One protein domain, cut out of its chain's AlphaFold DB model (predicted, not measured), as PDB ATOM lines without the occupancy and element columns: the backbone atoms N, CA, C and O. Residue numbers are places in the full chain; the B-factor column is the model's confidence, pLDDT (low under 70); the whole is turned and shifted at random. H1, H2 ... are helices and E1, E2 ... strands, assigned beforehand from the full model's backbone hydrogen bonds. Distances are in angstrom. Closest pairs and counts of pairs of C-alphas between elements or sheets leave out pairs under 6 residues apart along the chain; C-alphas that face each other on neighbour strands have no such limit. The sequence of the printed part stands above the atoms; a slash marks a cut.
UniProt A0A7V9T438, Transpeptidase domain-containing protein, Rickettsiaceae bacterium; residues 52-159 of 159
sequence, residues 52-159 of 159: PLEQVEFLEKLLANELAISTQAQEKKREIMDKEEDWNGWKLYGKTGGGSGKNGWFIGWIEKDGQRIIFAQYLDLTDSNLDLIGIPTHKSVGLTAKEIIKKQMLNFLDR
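What this domain is: This is residues 52 to 159 of the 159 residues of the protein "Transpeptidase domain-containing protein" of Rickettsiaceae bacterium (UniProt A0A7V9T438). A twisted sheet of four strands curls round the helix H3 on one face, while H1 covers part of the other face, over E3 and E4. H2 lies off the sheet beyond the last residues of H1, and a wide loop, residues 125 to 140, lies at the opposite end of the long axis. The printed part has 108 residues, with three named helices and four named strands in the order H1 H2 E1 E2 E3 E4 H3; the class is mixed, helices and strands. The sheet's order is E1 - E2 - E3 - E4, all antiparallel. The whole is compact, with a radius of gyration of the C-alphas of 14.5 A and spans of 41 by 31 by 21 A.

Where its parts are: H1, residues 52 to 64, begins at C-alpha 52 (-32.365, -48.509, -12.228) and is 18.5 A long. H2 is residues 71 to 79, 12.4 A. E1 is residues 82 to 87, and E2 is residues 90 to 97, 22.1 A. E3, residues 103 to 112, and E4, residues 115 to 124, are each 30.0 A long; C-alpha 103 is at (-29.309, -43.830, -23.749). H3, residues 141 to 157, is 24.3 A long and ends at C-alpha 157 (-49.550, -38.164, -7.435).

How they stand to each other: E1 to E4 form a meander, each strand the antiparallel neighbour of the one before, with hairpins E1 and E2, E2 and E3, E3 and E4. Across them, N 84 and O 92 are 2.9 A apart, N 95 and O 107 2.9 A, and N 108 and O 119 3.1 A, within hydrogen-bond range. The sheet makes three layers with H3 on one face and H1 on the opposite face. The closest C-alphas of H3 and E3 are those of Gly 142 and Gly 104, 4.1 A apart. H1 has a height over the sheet of 8.7 A and runs along the strands, only just, at 28 degrees to E4 on the local plane; its closest C-alpha pair with E4 is Pro 52 and Ala 120, 5.3 A. H2 is not on the sheet, but only just, with 4 pairs of C-alphas within 10 A. With residues 62 to 63 alone, H1 only just touches H2, with 3 pairs of C-alphas within 8 A, Leu 62 and Gln 74 the closest at 6.0 A. H1 and H3 are apart. In H1, H2 and H3 every O i to N i+4 pair is within hydrogen-bond range.

The domain as a whole: The two C-alphas farthest apart are those of Ser 70 and Ile 133, 43.1 A. The printed part has no cut and ends at Arg 159, the chain's last residue. The link from E4 to H3, 16 residues, is long. Mean pLDDT of the printed part is 92.6; residue 100 is under 70.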
ATOM      1  N   PRO A  52     -31.486 -49.473 -12.887       97.44
ATOM      2  CA  PRO A  52     -32.365 -48.509 -12.228       97.44
ATOM      3  C   PRO A  52     -32.673 -48.858 -10.767       97.44
ATOM      4  O   PRO A  52     -32.754 -47.958  -9.939       97.44
ATOM      5  N   LEU A  53     -32.795 -50.147 -10.435       98.31
ATOM      6  CA  LEU A  53     -33.039 -50.580  -9.060       98.31
ATOM      7  C   LEU A  53     -31.832 -50.283  -8.160       98.31
ATOM      8  O   LEU A  53     -31.988 -49.655  -7.121       98.31
ATOM      9  N   GLU A  54     -30.621 -50.619  -8.608       98.56
ATOM     10  CA  GLU A  54     -29.391 -50.296  -7.870       98.56
ATOM     11  C   GLU A  54     -29.188 -48.773  -7.718       98.56
ATOM     12  O   GLU A  54     -28.650 -48.314  -6.711       98.56
ATOM     13  N   GLN A  55     -29.641 -47.960  -8.685       98.50
ATOM     14  CA  GLN A  55     -29.662 -46.496  -8.541       98.50
ATOM     15  C   GLN A  55     -30.600 -46.040  -7.416       98.50
ATOM     16  O   GLN A  55     -30.240 -45.143  -6.650       98.50
ATOM     17  N   VAL A  56     -31.788 -46.644  -7.305       98.50
ATOM     18  CA  VAL A  56     -32.730 -46.358  -6.213       98.50
ATOM     19  C   VAL A  56     -32.111 -46.740  -4.870       98.50
ATOM     20  O   VAL A  56     -32.051 -45.890  -3.987       98.50
ATOM     21  N   GLU A  57     -31.550 -47.943  -4.742       98.44
ATOM     22  CA  GLU A  57     -30.892 -48.403  -3.507       98.44
ATOM     23  C   GLU A  57     -29.710 -47.505  -3.100       98.44
ATOM     24  O   GLU A  57     -29.504 -47.197  -1.921       98.44
ATOM     25  N   PHE A  58     -28.919 -47.038  -4.071       98.62
ATOM     26  CA  PHE A  58     -27.839 -46.088  -3.812       98.62
ATOM     27  C   PHE A  58     -28.373 -44.753  -3.270       98.62
ATOM     28  O   PHE A  58     -27.806 -44.193  -2.327       98.62
ATOM     29  N   LEU A  59     -29.461 -44.236  -3.852       98.50
ATOM     30  CA  LEU A  59     -30.097 -42.999  -3.404       98.50
ATOM     31  C   LEU A  59     -30.755 -43.160  -2.029       98.50
ATOM     32  O   LEU A  59     -30.628 -42.253  -1.210       98.50
ATOM     33  N   GLU A  60     -31.383 -44.298  -1.739       98.25
ATOM     34  CA  GLU A  60     -31.919 -44.626  -0.411       98.25
ATOM     35  C   GLU A  60     -30.830 -44.520   0.659       98.25
ATOM     36  O   GLU A  60     -30.963 -43.740   1.607       98.25
ATOM     37  N   LYS A  61     -29.692 -45.194   0.448       98.50
ATOM     38  CA  LYS A  61     -28.540 -45.124   1.359       98.50
ATOM     39  C   LYS A  61     -27.981 -43.703   1.466       98.50
ATOM     40  O   LYS A  61     -27.682 -43.242   2.566       98.50
ATOM     41  N   LEU A  62     -27.861 -42.976   0.348       98.31
ATOM     42  CA  LEU A  62     -27.405 -41.578   0.343       98.31
ATOM     43  C   LEU A  62     -28.304 -40.688   1.206       98.31
ATOM     44  O   LEU A  62     -27.827 -39.781   1.889       98.31
ATOM     45  N   LEU A  63     -29.612 -40.908   1.138       97.62
ATOM     46  CA  LEU A  63     -30.621 -40.117   1.828       97.62
ATOM     47  C   LEU A  63     -30.731 -40.471   3.316       97.62
ATOM     48  O   LEU A  63     -31.064 -39.593   4.113       97.62
ATOM     49  N   ALA A  64     -30.394 -41.708   3.685       97.56
ATOM     50  CA  ALA A  64     -30.312 -42.191   5.064       97.56
ATOM     51  C   ALA A  64     -28.945 -41.935   5.739       97.56
ATOM     52  O   ALA A  64     -28.785 -42.192   6.928       97.56
ATOM     53  N   ASN A  65     -27.966 -41.377   5.014       98.12
ATOM     54  CA  ASN A  65     -26.562 -41.254   5.435       98.12
ATOM     55  C   ASN A  65     -25.843 -42.604   5.660       98.12
ATOM     56  O   ASN A  65     -24.880 -42.682   6.424       98.12
ATOM     57  N   GLU A  66     -26.268 -43.656   4.969       98.12
ATOM     58  CA  GLU A  66     -25.787 -45.032   5.141       98.12
ATOM     59  C   GLU A  66     -24.715 -45.439   4.123       98.12
ATOM     60  O   GLU A  66     -24.174 -46.545   4.190       98.12
ATOM     61  N   LEU A  67     -24.352 -44.562   3.177       98.12
ATOM     62  CA  LEU A  67     -23.200 -44.841   2.322       98.12
ATOM     63  C   LEU A  67     -21.928 -44.886   3.166       98.12
ATOM     64  O   LEU A  67     -21.733 -44.091   4.085       98.12
ATOM     65  N   ALA A  68     -20.999 -45.764   2.795       96.50
ATOM     66  CA  ALA A  68     -19.732 -45.948   3.496       96.50
ATOM     67  C   ALA A  68     -18.710 -44.814   3.212       96.50
ATOM     68  O   ALA A  68     -17.535 -45.046   2.921       96.50
ATOM     69  N   ILE A  69     -19.147 -43.560   3.306       95.94
ATOM     70  CA  ILE A  69     -18.375 -42.315   3.204       95.94
ATOM     71  C   ILE A  69     -18.845 -41.345   4.299       95.94
ATOM     72  O   ILE A  69     -19.848 -41.591   4.962       95.94
ATOM     73  N   SER A  70     -18.130 -40.240   4.523       97.44
ATOM     74  CA  SER A  70     -18.501 -39.315   5.600       97.44
ATOM     75  C   SER A  70     -19.905 -38.735   5.404       97.44
ATOM     76  O   SER A  70     -20.283 -38.375   4.288       97.44
ATOM     77  N   THR A  71     -20.651 -38.574   6.499       97.88
ATOM     78  CA  THR A  71     -21.967 -37.913   6.509       97.88
ATOM     79  C   THR A  71     -21.911 -36.546   5.829       97.88
ATOM     80  O   THR A  71     -22.732 -36.251   4.970       97.88
ATOM     81  N   GLN A  72     -20.851 -35.771   6.089       98.19
ATOM     82  CA  GLN A  72     -20.625 -34.478   5.443       98.19
ATOM     83  C   GLN A  72     -20.543 -34.574   3.908       98.19
ATOM     84  O   GLN A  72     -21.006 -33.680   3.202       98.19
ATOM     85  N   ALA A  73     -19.929 -35.628   3.356       96.94
ATOM     86  CA  ALA A  73     -19.874 -35.815   1.907       96.94
ATOM     87  C   ALA A  73     -21.258 -36.156   1.334       96.94
ATOM     88  O   ALA A  73     -21.603 -35.679   0.253       96.94
ATOM     89  N   GLN A  74     -22.054 -36.937   2.069       98.12
ATOM     90  CA  GLN A  74     -23.424 -37.291   1.692       98.12
ATOM     91  C   GLN A  74     -24.347 -36.062   1.723       98.12
ATOM     92  O   GLN A  74     -25.051 -35.803   0.749       98.12
ATOM     93  N   GLU A  75     -24.265 -35.245   2.776       97.38
ATOM     94  CA  GLU A  75     -24.972 -33.962   2.906       97.38
ATOM     95  C   GLU A  75     -24.653 -33.018   1.749       97.38
ATOM     96  O   GLU A  75     -25.551 -32.633   0.998       97.38
ATOM     97  N   LYS A  76     -23.362 -32.747   1.519       97.12
ATOM     98  CA  LYS A  76     -22.922 -31.907   0.398       97.12
ATOM     99  C   LYS A  76     -23.392 -32.455  -0.941       97.12
ATOM    100  O   LYS A  76     -23.753 -31.682  -1.824       97.12
ATOM    101  N   LYS A  77     -23.404 -33.782  -1.122       95.44
ATOM    102  CA  LYS A  77     -23.882 -34.377  -2.373       95.44
ATOM    103  C   LYS A  77     -25.364 -34.080  -2.609       95.44
ATOM    104  O   LYS A  77     -25.716 -33.770  -3.749       95.44
ATOM    105  N   ARG A  78     -26.207 -34.152  -1.572       96.12
ATOM    106  CA  ARG A  78     -27.631 -33.790  -1.661       96.12
ATOM    107  C   ARG A  78     -27.818 -32.300  -1.947       96.12
ATOM    108  O   ARG A  78     -28.664 -31.939  -2.760       96.12
ATOM    109  N   GLU A  79     -26.994 -31.442  -1.351       95.06
ATOM    110  CA  GLU A  79     -27.061 -29.989  -1.551       95.06
ATOM    111  C   GLU A  79     -26.816 -29.558  -2.999       95.06
ATOM    112  O   GLU A  79     -27.475 -28.623  -3.454       95.06
ATOM    113  N   ILE A  80     -25.909 -30.241  -3.709       94.88
ATOM    114  CA  ILE A  80     -25.505 -29.905  -5.087       94.88
ATOM    115  C   ILE A  80     -26.331 -30.600  -6.182       94.88
ATOM    116  O   ILE A  80     -25.960 -30.528  -7.352       94.88
ATOM    117  N   MET A  81     -27.377 -31.355  -5.833       95.69
ATOM    118  CA  MET A  81     -28.303 -31.889  -6.842       95.69
ATOM    119  C   MET A  81     -29.055 -30.741  -7.520       95.69
ATOM    120  O   MET A  81     -29.299 -29.720  -6.878       95.69
ATOM    121  N   ASP A  82     -29.431 -30.905  -8.793       93.06
ATOM    122  CA  ASP A  82     -30.270 -29.919  -9.479       93.06
ATOM    123  C   ASP A  82     -31.631 -29.867  -8.769       93.06
ATOM    124  O   ASP A  82     -32.180 -30.924  -8.442       93.06
ATOM    125  N   LYS A  83     -32.159 -28.660  -8.523       93.19
ATOM    126  CA  LYS A  83     -33.384 -28.446  -7.733       93.19
ATOM    127  C   LYS A  83     -34.449 -27.698  -8.520       93.19
ATOM    128  O   LYS A  83     -34.154 -26.719  -9.201       93.19
ATOM    129  N   GLU A  84     -35.687 -28.134  -8.357       94.62
ATOM    130  CA  GLU A  84     -36.900 -27.416  -8.746       94.62
ATOM    131  C   GLU A  84     -37.741 -27.282  -7.467       94.62
ATOM    132  O   GLU A  84     -38.298 -28.267  -6.987       94.62
ATOM    133  N   GLU A  85     -37.715 -26.095  -6.847       89.69
ATOM    134  CA  GLU A  85     -38.268 -25.865  -5.495       89.69
ATOM    135  C   GLU A  85     -39.804 -25.870  -5.451       89.69
ATOM    136  O   GLU A  85     -40.376 -26.104  -4.390       89.69
ATOM    137  N   ASP A  86     -40.463 -25.628  -6.586       89.25
ATOM    138  CA  ASP A  86     -41.916 -25.721  -6.713       89.25
ATOM    139  C   ASP A  86     -42.286 -26.482  -7.987       89.25
ATOM    140  O   ASP A  86     -42.365 -25.929  -9.085       89.25
ATOM    141  N   TRP A  87     -42.472 -27.787  -7.823       93.44
ATOM    142  CA  TRP A  87     -42.969 -28.691  -8.843       93.44
ATOM    143  C   TRP A  87     -44.274 -29.321  -8.348       93.44
ATOM    144  O   TRP A  87     -44.272 -30.348  -7.672       93.44
ATOM    145  N   ASN A  88     -45.402 -28.672  -8.648       91.06
ATOM    146  CA  ASN A  88     -46.739 -29.085  -8.196       91.06
ATOM    147  C   ASN A  88     -46.838 -29.233  -6.657       91.06
ATOM    148  O   ASN A  88     -47.410 -30.192  -6.135       91.06
ATOM    149  N   GLY A  89     -46.210 -28.308  -5.916       93.44
ATOM    150  CA  GLY A  89     -46.133 -28.349  -4.453       93.44
ATOM    151  C   GLY A  89     -45.146 -29.373  -3.875       93.44
ATOM    152  O   GLY A  89     -45.137 -29.570  -2.660       93.44
ATOM    153  N   TRP A  90     -44.330 -30.021  -4.710       96.19
ATOM    154  CA  TRP A  90     -43.199 -30.859  -4.306       96.19
ATOM    155  C   TRP A  90     -41.873 -30.170  -4.627       96.19
ATOM    156  O   TRP A  90     -41.760 -29.438  -5.609       96.19
ATOM    157  N   LYS A  91     -40.835 -30.476  -3.848       96.75
ATOM    158  CA  LYS A  91     -39.447 -30.153  -4.193       96.75
ATOM    159  C   LYS A  91     -38.844 -31.311  -4.961       96.75
ATOM    160  O   LYS A  91     -38.837 -32.427  -4.449       96.75
ATOM    161  N   LEU A  92     -38.318 -31.066  -6.155       97.50
ATOM    162  CA  LEU A  92     -37.681 -32.093  -6.978       97.50
ATOM    163  C   LEU A  92     -36.164 -31.918  -6.980       97.50
ATOM    164  O   LEU A  92     -35.652 -30.843  -7.290       97.50
ATOM    165  N   TYR A  93     -35.459 -33.004  -6.679       97.88
ATOM    166  CA  TYR A  93     -34.005 -33.105  -6.694       97.88
ATOM    167  C   TYR A  93     -33.602 -34.141  -7.727       97.88
ATOM    168  O   TYR A  93     -34.138 -35.249  -7.732       97.88
ATOM    169  N   GLY A  94     -32.638 -33.835  -8.589       97.50
ATOM    170  CA  GLY A  94     -32.223 -34.825  -9.570       97.50
ATOM    171  C   GLY A  94     -30.913 -34.537 -10.268       97.50
ATOM    172  O   GLY A  94     -30.284 -33.494 -10.096       97.50
ATOM    173  N   LYS A  95     -30.486 -35.513 -11.062       97.44
ATOM    174  CA  LYS A  95     -29.367 -35.354 -11.979       97.44
ATOM    175  C   LYS A  95     -29.651 -36.092 -13.273       97.44
ATOM    176  O   LYS A  95     -29.982 -37.274 -13.279       97.44
ATOM    177  N   THR A  96     -29.479 -35.382 -14.382       95.88
ATOM    178  CA  THR A  96     -29.526 -35.964 -15.726       95.88
ATOM    179  C   THR A  96     -28.193 -36.610 -16.101       95.88
ATOM    180  O   THR A  96     -27.121 -36.103 -15.749       95.88
ATOM    181  N   GLY A  97     -28.270 -37.696 -16.861       93.38
ATOM    182  CA  GLY A  97     -27.160 -38.335 -17.559       93.38
ATOM    183  C   GLY A  97     -27.579 -38.661 -18.989       93.38
ATOM    184  O   GLY A  97     -28.725 -38.994 -19.248       93.38
ATOM    185  N   GLY A  98     -26.675 -38.531 -19.947       85.25
ATOM    186  CA  GLY A  98     -26.996 -38.780 -21.350       85.25
ATOM    187  C   GLY A  98     -25.965 -38.117 -22.239       85.25
ATOM    188  O   GLY A  98     -25.893 -36.888 -22.288       85.25
ATOM    189  N   GLY A  99     -25.136 -38.940 -22.878       70.31
ATOM    190  CA  GLY A  99     -24.151 -38.491 -23.861       70.31
ATOM    191  C   GLY A  99     -24.777 -38.290 -25.242       70.31
ATOM    192  O   GLY A  99     -25.992 -38.197 -25.382       70.31
ATOM    193  N   SER A 100     -23.946 -38.294 -26.284       66.31
ATOM    194  CA  SER A 100     -24.377 -38.260 -27.694       66.31
ATOM    195  C   SER A 100     -25.022 -39.565 -28.191       66.31
ATOM    196  O   SER A 100     -25.335 -39.687 -29.373       66.31
ATOM    197  N   GLY A 101     -25.168 -40.560 -27.313       78.19
ATOM    198  CA  GLY A 101     -25.755 -41.856 -27.631       78.19
ATOM    199  C   GLY A 101     -27.283 -41.859 -27.579       78.19
ATOM    200  O   GLY A 101     -27.940 -40.825 -27.508       78.19
ATOM    201  N   LYS A 102     -27.842 -43.069 -27.588       87.19
ATOM    202  CA  LYS A 102     -29.290 -43.317 -27.543       87.19
ATOM    203  C   LYS A 102     -29.833 -43.525 -26.129       87.19
ATOM    204  O   LYS A 102     -31.035 -43.686 -25.970       87.19
ATOM    205  N   ASN A 103     -28.963 -43.482 -25.121       90.44
ATOM    206  CA  ASN A 103     -29.309 -43.830 -23.749       90.44
ATOM    207  C   ASN A 103     -29.269 -42.596 -22.849       90.44
ATOM    208  O   ASN A 103     -28.378 -41.748 -22.978       90.44
ATOM    209  N   GLY A 104     -30.211 -42.513 -21.916       93.50
ATOM    210  CA  GLY A 104     -30.353 -41.388 -21.003       93.50
ATOM    211  C   GLY A 104     -30.832 -41.811 -19.627       93.50
ATOM    212  O   GLY A 104     -31.489 -42.830 -19.460       93.50
ATOM    213  N   TRP A 105     -30.490 -40.997 -18.642       96.50
ATOM    214  CA  TRP A 105     -30.831 -41.173 -17.246       96.50
ATOM    215  C   TRP A 105     -31.404 -39.882 -16.685       96.50
ATOM    216  O   TRP A 105     -30.881 -38.791 -16.939       96.50
ATOM    217  N   PHE A 106     -32.408 -40.022 -15.836       97.56
ATOM    218  CA  PHE A 106     -32.719 -39.036 -14.820       97.56
ATOM    219  C   PHE A 106     -33.015 -39.764 -13.512       97.56
ATOM    220  O   PHE A 106     -33.931 -40.579 -13.437       97.56
ATOM    221  N   ILE A 107     -32.200 -39.496 -12.497       98.44
ATOM    222  CA  ILE A 107     -32.316 -40.108 -11.170       98.44
ATOM    223  C   ILE A 107     -32.496 -39.014 -10.129       98.44
ATOM    224  O   ILE A 107     -31.993 -37.897 -10.315       98.44
ATOM    225  N   GLY A 108     -33.162 -39.330  -9.027       98.31
ATOM    226  CA  GLY A 108     -33.400 -38.343  -7.990       98.31
ATOM    227  C   GLY A 108     -34.495 -38.728  -7.015       98.31
ATOM    228  O   GLY A 108     -34.813 -39.903  -6.834       98.31
ATOM    229  N   TRP A 109     -35.051 -37.713  -6.367       98.19
ATOM    230  CA  TRP A 109     -36.179 -37.862  -5.461       98.19
ATOM    231  C   TRP A 109     -37.020 -36.585  -5.422       98.19
ATOM    232  O   TRP A 109     -36.553 -35.503  -5.787       98.19
ATOM    233  N   ILE A 110     -38.262 -36.715  -4.968       97.56
ATOM    234  CA  ILE A 110     -39.140 -35.589  -4.644       97.56
ATOM    235  C   ILE A 110     -39.472 -35.585  -3.155       97.56
ATOM    236  O   ILE A 110     -39.527 -36.650  -2.537       97.56
ATOM    237  N   GLU A 111     -39.689 -34.402  -2.586       96.81
ATOM    238  CA  GLU A 111     -40.037 -34.218  -1.173       96.81
ATOM    239  C   GLU A 111     -41.226 -33.278  -0.988       96.81
ATOM    240  O   GLU A 111     -41.298 -32.223  -1.623       96.81
ATOM    241  N   LYS A 112     -42.132 -33.645  -0.080       95.50
ATOM    242  CA  LYS A 112     -43.243 -32.808   0.383       95.50
ATOM    243  C   LYS A 112     -43.674 -33.265   1.769       95.50
ATOM    244  O   LYS A 112     -43.839 -34.459   1.985       95.50
ATOM    245  N   ASP A 113     -43.826 -32.331   2.705       94.12
ATOM    246  CA  ASP A 113     -44.378 -32.578   4.049       94.12
ATOM    247  C   ASP A 113     -43.763 -33.790   4.788       94.12
ATOM    248  O   ASP A 113     -44.444 -34.545   5.476       94.12
ATOM    249  N   GLY A 114     -42.449 -33.998   4.633       92.06
ATOM    250  CA  GLY A 114     -41.712 -35.117   5.235       92.06
ATOM    251  C   GLY A 114     -41.797 -36.444   4.469       92.06
ATOM    252  O   GLY A 114     -41.047 -37.369   4.783       92.06
ATOM    253  N   GLN A 115     -42.637 -36.542   3.439       94.81
ATOM    254  CA  GLN A 115     -42.668 -37.669   2.513       94.81
ATOM    255  C   GLN A 115     -41.577 -37.524   1.449       94.81
ATOM    256  O   GLN A 115     -41.317 -36.430   0.944       94.81
ATOM    257  N   ARG A 116     -40.975 -38.656   1.072       96.00
ATOM    258  CA  ARG A 116     -39.991 -38.742  -0.006       96.00
ATOM    259  C   ARG A 116     -40.334 -39.872  -0.970       96.00
ATOM    260  O   ARG A 116     -40.663 -40.969  -0.531       96.00
ATOM    261  N   ILE A 117     -40.211 -39.611  -2.271       97.06
ATOM    262  CA  ILE A 117     -40.315 -40.630  -3.326       97.06
ATOM    263  C   ILE A 117     -39.029 -40.596  -4.143       97.06
ATOM    264  O   ILE A 117     -38.667 -39.551  -4.680       97.06
ATOM    265  N   ILE A 118     -38.337 -41.730  -4.221       98.19
ATOM    266  CA  ILE A 118     -37.083 -41.897  -4.965       98.19
ATOM    267  C   ILE A 118     -37.410 -42.505  -6.327       98.19
ATOM    268  O   ILE A 118     -38.291 -43.355  -6.437       98.19
ATOM    269  N   PHE A 119     -36.708 -42.069  -7.369       97.94
ATOM    270  CA  PHE A 119     -36.909 -42.569  -8.722       97.94
ATOM    271  C   PHE A 119     -35.582 -42.733  -9.467       97.94
ATOM    272  O   PHE A 119     -34.603 -42.015  -9.240       97.94
ATOM    273  N   ALA A 120     -35.592 -43.647 -10.434       97.81
ATOM    274  CA  ALA A 120     -34.548 -43.784 -11.433       97.81
ATOM    275  C   ALA A 120     -35.184 -44.093 -12.791       97.81
ATOM    276  O   ALA A 120     -35.686 -45.191 -13.019       97.81
ATOM    277  N   GLN A 121     -35.152 -43.123 -13.701       95.94
ATOM    278  CA  GLN A 121     -35.603 -43.299 -15.074       95.94
ATOM    279  C   GLN A 121     -34.398 -43.536 -15.972       95.94
ATOM    280  O   GLN A 121     -33.576 -42.638 -16.167       95.94
ATOM    281  N   TYR A 122     -34.329 -44.728 -16.555       94.62
ATOM    282  CA  TYR A 122     -33.453 -45.027 -17.679       94.62
ATOM    283  C   TYR A 122     -34.253 -45.011 -18.975       94.62
ATOM    284  O   TYR A 122     -35.395 -45.465 -18.993       94.62
ATOM    285  N   LEU A 123     -33.658 -44.509 -20.049       92.81
ATOM    286  CA  LEU A 123     -34.193 -44.593 -21.398       92.81
ATOM    287  C   LEU A 123     -33.154 -45.178 -22.338       92.81
ATOM    288  O   LEU A 123     -31.989 -44.780 -22.297       92.81
ATOM    289  N   ASP A 124     -33.628 -46.027 -23.238       91.19
ATOM    290  CA  ASP A 124     -32.933 -46.460 -24.439       91.19
ATOM    291  C   ASP A 124     -33.836 -46.125 -25.632       91.19
ATOM    292  O   ASP A 124     -34.912 -46.694 -25.788       91.19
ATOM    293  N   LEU A 125     -33.421 -45.173 -26.471       88.75
ATOM    294  CA  LEU A 125     -34.193 -44.755 -27.648       88.75
ATOM    295  C   LEU A 125     -34.260 -45.834 -28.744       88.75
ATOM    296  O   LEU A 125     -34.849 -45.592 -29.796       88.75
ATOM    297  N   THR A 126     -33.615 -46.989 -28.559       89.12
ATOM    298  CA  THR A 126     -33.798 -48.161 -29.424       89.12
ATOM    299  C   THR A 126     -34.915 -49.088 -28.964       89.12
ATOM    300  O   THR A 126     -35.302 -49.963 -29.738       89.12
ATOM    301  N   ASP A 127     -35.455 -48.894 -27.759       88.62
ATOM    302  CA  ASP A 127     -36.591 -49.671 -27.276       88.62
ATOM    303  C   ASP A 127     -37.839 -49.359 -28.113       88.62
ATOM    304  O   ASP A 127     -38.342 -48.233 -28.137       88.62
ATOM    305  N   SER A 128     -38.351 -50.375 -28.808       86.38
ATOM    306  CA  SER A 128     -39.528 -50.260 -29.672       86.38
ATOM    307  C   SER A 128     -40.825 -50.001 -28.907       86.38
ATOM    308  O   SER A 128     -41.817 -49.623 -29.524       86.38
ATOM    309  N   ASN A 129     -40.839 -50.220 -27.590       86.81
ATOM    310  CA  ASN A 129     -42.008 -49.992 -26.741       86.81
ATOM    311  C   ASN A 129     -42.023 -48.597 -26.106       86.81
ATOM    312  O   ASN A 129     -42.926 -48.288 -25.326       86.81
ATOM    313  N   LEU A 130     -41.028 -47.756 -26.400       84.06
ATOM    314  CA  LEU A 130     -40.920 -46.441 -25.792       84.06
ATOM    315  C   LEU A 130     -41.995 -45.483 -26.330       84.06
ATOM    316  O   LEU A 130     -41.944 -45.053 -27.483       84.06
ATOM    317  N   ASP A 131     -42.943 -45.099 -25.473       82.25
ATOM    318  CA  ASP A 131     -43.943 -44.077 -25.790       82.25
ATOM    319  C   ASP A 131     -43.388 -42.665 -25.545       82.25
ATOM    320  O   ASP A 131     -43.194 -42.227 -24.408       82.25
ATOM    321  N   LEU A 132     -43.136 -41.946 -26.640       84.12
ATOM    322  CA  LEU A 132     -42.671 -40.558 -26.634       84.12
ATOM    323  C   LEU A 132     -43.773 -39.555 -27.005       84.12
ATOM    324  O   LEU A 132     -43.479 -38.379 -27.231       84.12
ATOM    325  N   ILE A 133     -45.041 -39.975 -27.084       84.12
ATOM    326  CA  ILE A 133     -46.135 -39.090 -27.491       84.12
ATOM    327  C   ILE A 133     -46.289 -37.937 -26.487       84.12
ATOM    328  O   ILE A 133     -46.509 -38.111 -25.281       84.12
ATOM    329  N   GLY A 134     -46.184 -36.715 -27.013       81.50
ATOM    330  CA  GLY A 134     -46.267 -35.480 -26.233       81.50
ATOM    331  C   GLY A 134     -45.022 -35.174 -25.395       81.50
ATOM    332  O   GLY A 134     -45.073 -34.257 -24.583       81.50
ATOM    333  N   ILE A 135     -43.921 -35.913 -25.572       84.19
ATOM    334  CA  ILE A 135     -42.630 -35.587 -24.960       84.19
ATOM    335  C   ILE A 135     -41.855 -34.655 -25.906       84.19
ATOM    336  O   ILE A 135     -41.661 -35.003 -27.074       84.19
ATOM    337  N   PRO A 136     -41.405 -33.470 -25.448       82.62
ATOM    338  CA  PRO A 136     -40.616 -32.569 -26.281       82.62
ATOM    339  C   PRO A 136     -39.317 -33.216 -26.771       82.62
ATOM    340  O   PRO A 136     -38.685 -34.023 -26.082       82.62
ATOM    341  N   THR A 137     -38.873 -32.832 -27.966       75.88
ATOM    342  CA  THR A 137     -37.572 -33.262 -28.481       75.88
ATOM    343  C   THR A 137     -36.453 -32.506 -27.769       75.88
ATOM    344  O   THR A 137     -36.425 -31.277 -27.723       75.88
ATOM    345  N   HIS A 138     -35.487 -33.245 -27.225       81.00
ATOM    346  CA  HIS A 138     -34.320 -32.678 -26.553       81.00
ATOM    347  C   HIS A 138     -33.025 -33.127 -27.227       81.00
ATOM    348  O   HIS A 138     -32.930 -34.219 -27.777       81.00
ATOM    349  N   LYS A 139     -31.980 -32.293 -27.124       78.44
ATOM    350  CA  LYS A 139     -30.625 -32.639 -27.592       78.44
ATOM    351  C   LYS A 139     -29.950 -33.732 -26.750       78.44
ATOM    352  O   LYS A 139     -28.974 -34.315 -27.204       78.44
ATOM    353  N   SER A 140     -30.429 -33.975 -25.528       88.06
ATOM    354  CA  SER A 140     -29.905 -34.995 -24.614       88.06
ATOM    355  C   SER A 140     -31.023 -35.942 -24.201       88.06
ATOM    356  O   SER A 140     -32.057 -35.491 -23.708       88.06
ATOM    357  N   VAL A 141     -30.775 -37.248 -24.320       91.31
ATOM    358  CA  VAL A 141     -31.713 -38.298 -23.887       91.31
ATOM    359  C   VAL A 141     -31.998 -38.213 -22.382       91.31
ATOM    360  O   VAL A 141     -33.089 -38.552 -21.938       91.31
ATOM    361  N   GLY A 142     -31.060 -37.691 -21.582       93.50
ATOM    362  CA  GLY A 142     -31.274 -37.466 -20.151       93.50
ATOM    363  C   GLY A 142     -32.334 -36.404 -19.846       93.50
ATOM    364  O   GLY A 142     -33.041 -36.511 -18.848       93.50
ATOM    365  N   LEU A 143     -32.488 -35.395 -20.711       92.50
ATOM    366  CA  LEU A 143     -33.579 -34.420 -20.582       92.50
ATOM    367  C   LEU A 143     -34.919 -35.049 -20.973       92.50
ATOM    368  O   LEU A 143     -35.902 -34.854 -20.274       92.50
ATOM    369  N   THR A 144     -34.941 -35.884 -22.013       92.44
ATOM    370  CA  THR A 144     -36.127 -36.682 -22.360       92.44
ATOM    371  C   THR A 144     -36.539 -37.610 -21.207       92.44
ATOM    372  O   THR A 144     -37.719 -37.683 -20.876       92.44
ATOM    373  N   ALA A 145     -35.575 -38.253 -20.533       94.31
ATOM    374  CA  ALA A 145     -35.822 -39.069 -19.339       94.31
ATOM    375  C   ALA A 145     -36.438 -38.249 -18.198       94.31
ATOM    376  O   ALA A 145     -37.361 -38.719 -17.535       94.31
ATOM    377  N   LYS A 146     -35.968 -37.009 -18.009       94.88
ATOM    378  CA  LYS A 146     -36.538 -36.074 -17.034       94.88
ATOM    379  C   LYS A 146     -38.006 -35.764 -17.333       94.88
ATOM    380  O   LYS A 146     -38.827 -35.863 -16.427       94.88
ATOM    381  N   GLU A 147     -38.349 -35.427 -18.573       92.94
ATOM    382  CA  GLU A 147     -39.737 -35.095 -18.929       92.94
ATOM    383  C   GLU A 147     -40.685 -36.294 -18.780       92.94
ATOM    384  O   GLU A 147     -41.790 -36.144 -18.253       92.94
ATOM    385  N   ILE A 148     -40.245 -37.498 -19.167       92.44
ATOM    386  CA  ILE A 148     -41.050 -38.720 -19.024       92.44
ATOM    387  C   ILE A 148     -41.395 -38.983 -17.563       92.44
ATOM    388  O   ILE A 148     -42.576 -39.123 -17.236       92.44
ATOM    389  N   ILE A 149     -40.396 -39.020 -16.675       93.69
ATOM    390  CA  ILE A 149     -40.669 -39.358 -15.278       93.69
ATOM    391  C   ILE A 149     -41.460 -38.252 -14.583       93.69
ATOM    392  O   ILE A 149     -42.353 -38.566 -13.807       93.69
ATOM    393  N   LYS A 150     -41.245 -36.967 -14.918       93.56
ATOM    394  CA  LYS A 150     -42.086 -35.873 -14.401       93.56
ATOM    395  C   LYS A 150     -43.555 -36.091 -14.779       93.56
ATOM    396  O   LYS A 150     -44.419 -36.054 -13.908       93.56
ATOM    397  N   LYS A 151     -43.852 -36.390 -16.047       91.50
ATOM    398  CA  LYS A 151     -45.226 -36.679 -16.498       91.50
ATOM    399  C   LYS A 151     -45.820 -37.898 -15.781       91.50
ATOM    400  O   LYS A 151     -46.958 -37.844 -15.322       91.50
ATOM    401  N   GLN A 152     -45.062 -38.990 -15.671       91.38
ATOM    402  CA  GLN A 152     -45.512 -40.208 -14.989       91.38
ATOM    403  C   GLN A 152     -45.766 -39.980 -13.495       91.38
ATOM    404  O   GLN A 152     -46.765 -40.463 -12.970       91.38
ATOM    405  N   MET A 153     -44.901 -39.220 -12.824       92.88
ATOM    406  CA  MET A 153     -45.034 -38.915 -11.404       92.88
ATOM    407  C   MET A 153     -46.222 -37.992 -11.123       92.88
ATOM    408  O   MET A 153     -46.929 -38.249 -10.160       92.88
ATOM    409  N   LEU A 154     -46.512 -36.984 -11.957       92.31
ATOM    410  CA  LEU A 154     -47.743 -36.186 -11.798       92.31
ATOM    411  C   LEU A 154     -48.985 -37.080 -11.864       92.31
ATOM    412  O   LEU A 154     -49.791 -37.085 -10.942       92.31
ATOM    413  N   ASN A 155     -49.063 -37.950 -12.875       90.56
ATOM    414  CA  ASN A 155     -50.167 -38.907 -13.003       90.56
ATOM    415  C   ASN A 155     -50.264 -39.902 -11.834       90.56
ATOM    416  O   ASN A 155     -51.331 -40.470 -11.609       90.56
ATOM    417  N   PHE A 156     -49.149 -40.194 -11.161       90.69
ATOM    418  CA  PHE A 156     -49.111 -41.041  -9.971       90.69
ATOM    419  C   PHE A 156     -49.588 -40.290  -8.721       90.69
ATOM    420  O   PHE A 156     -50.288 -40.878  -7.908       90.69
ATOM    421  N   LEU A 157     -49.222 -39.015  -8.583       91.06
ATOM    422  CA  LEU A 157     -49.550 -38.164  -7.435       91.06
ATOM    423  C   LEU A 157     -50.986 -37.622  -7.462       91.06
ATOM    424  O   LEU A 157     -51.525 -37.307  -6.408       91.06
ATOM    425  N   ASP A 158     -51.589 -37.506  -8.648       85.12
ATOM    426  CA  ASP A 158     -52.972 -37.042  -8.830       85.12
ATOM    427  C   ASP A 158     -54.026 -38.149  -8.593       85.12
ATOM    428  O   ASP A 158     -55.225 -37.904  -8.752       85.12
ATOM    429  N   ARG A 159     -53.601 -39.374  -8.256       72.88
ATOM    430  CA  ARG A 159     -54.471 -40.515  -7.917       72.88
ATOM    431  C   ARG A 159     -54.644 -40.650  -6.412       72.88
ATOM    432  O   ARG A 159     -55.782 -40.971  -6.006       72.88
TER     433      ARG A 159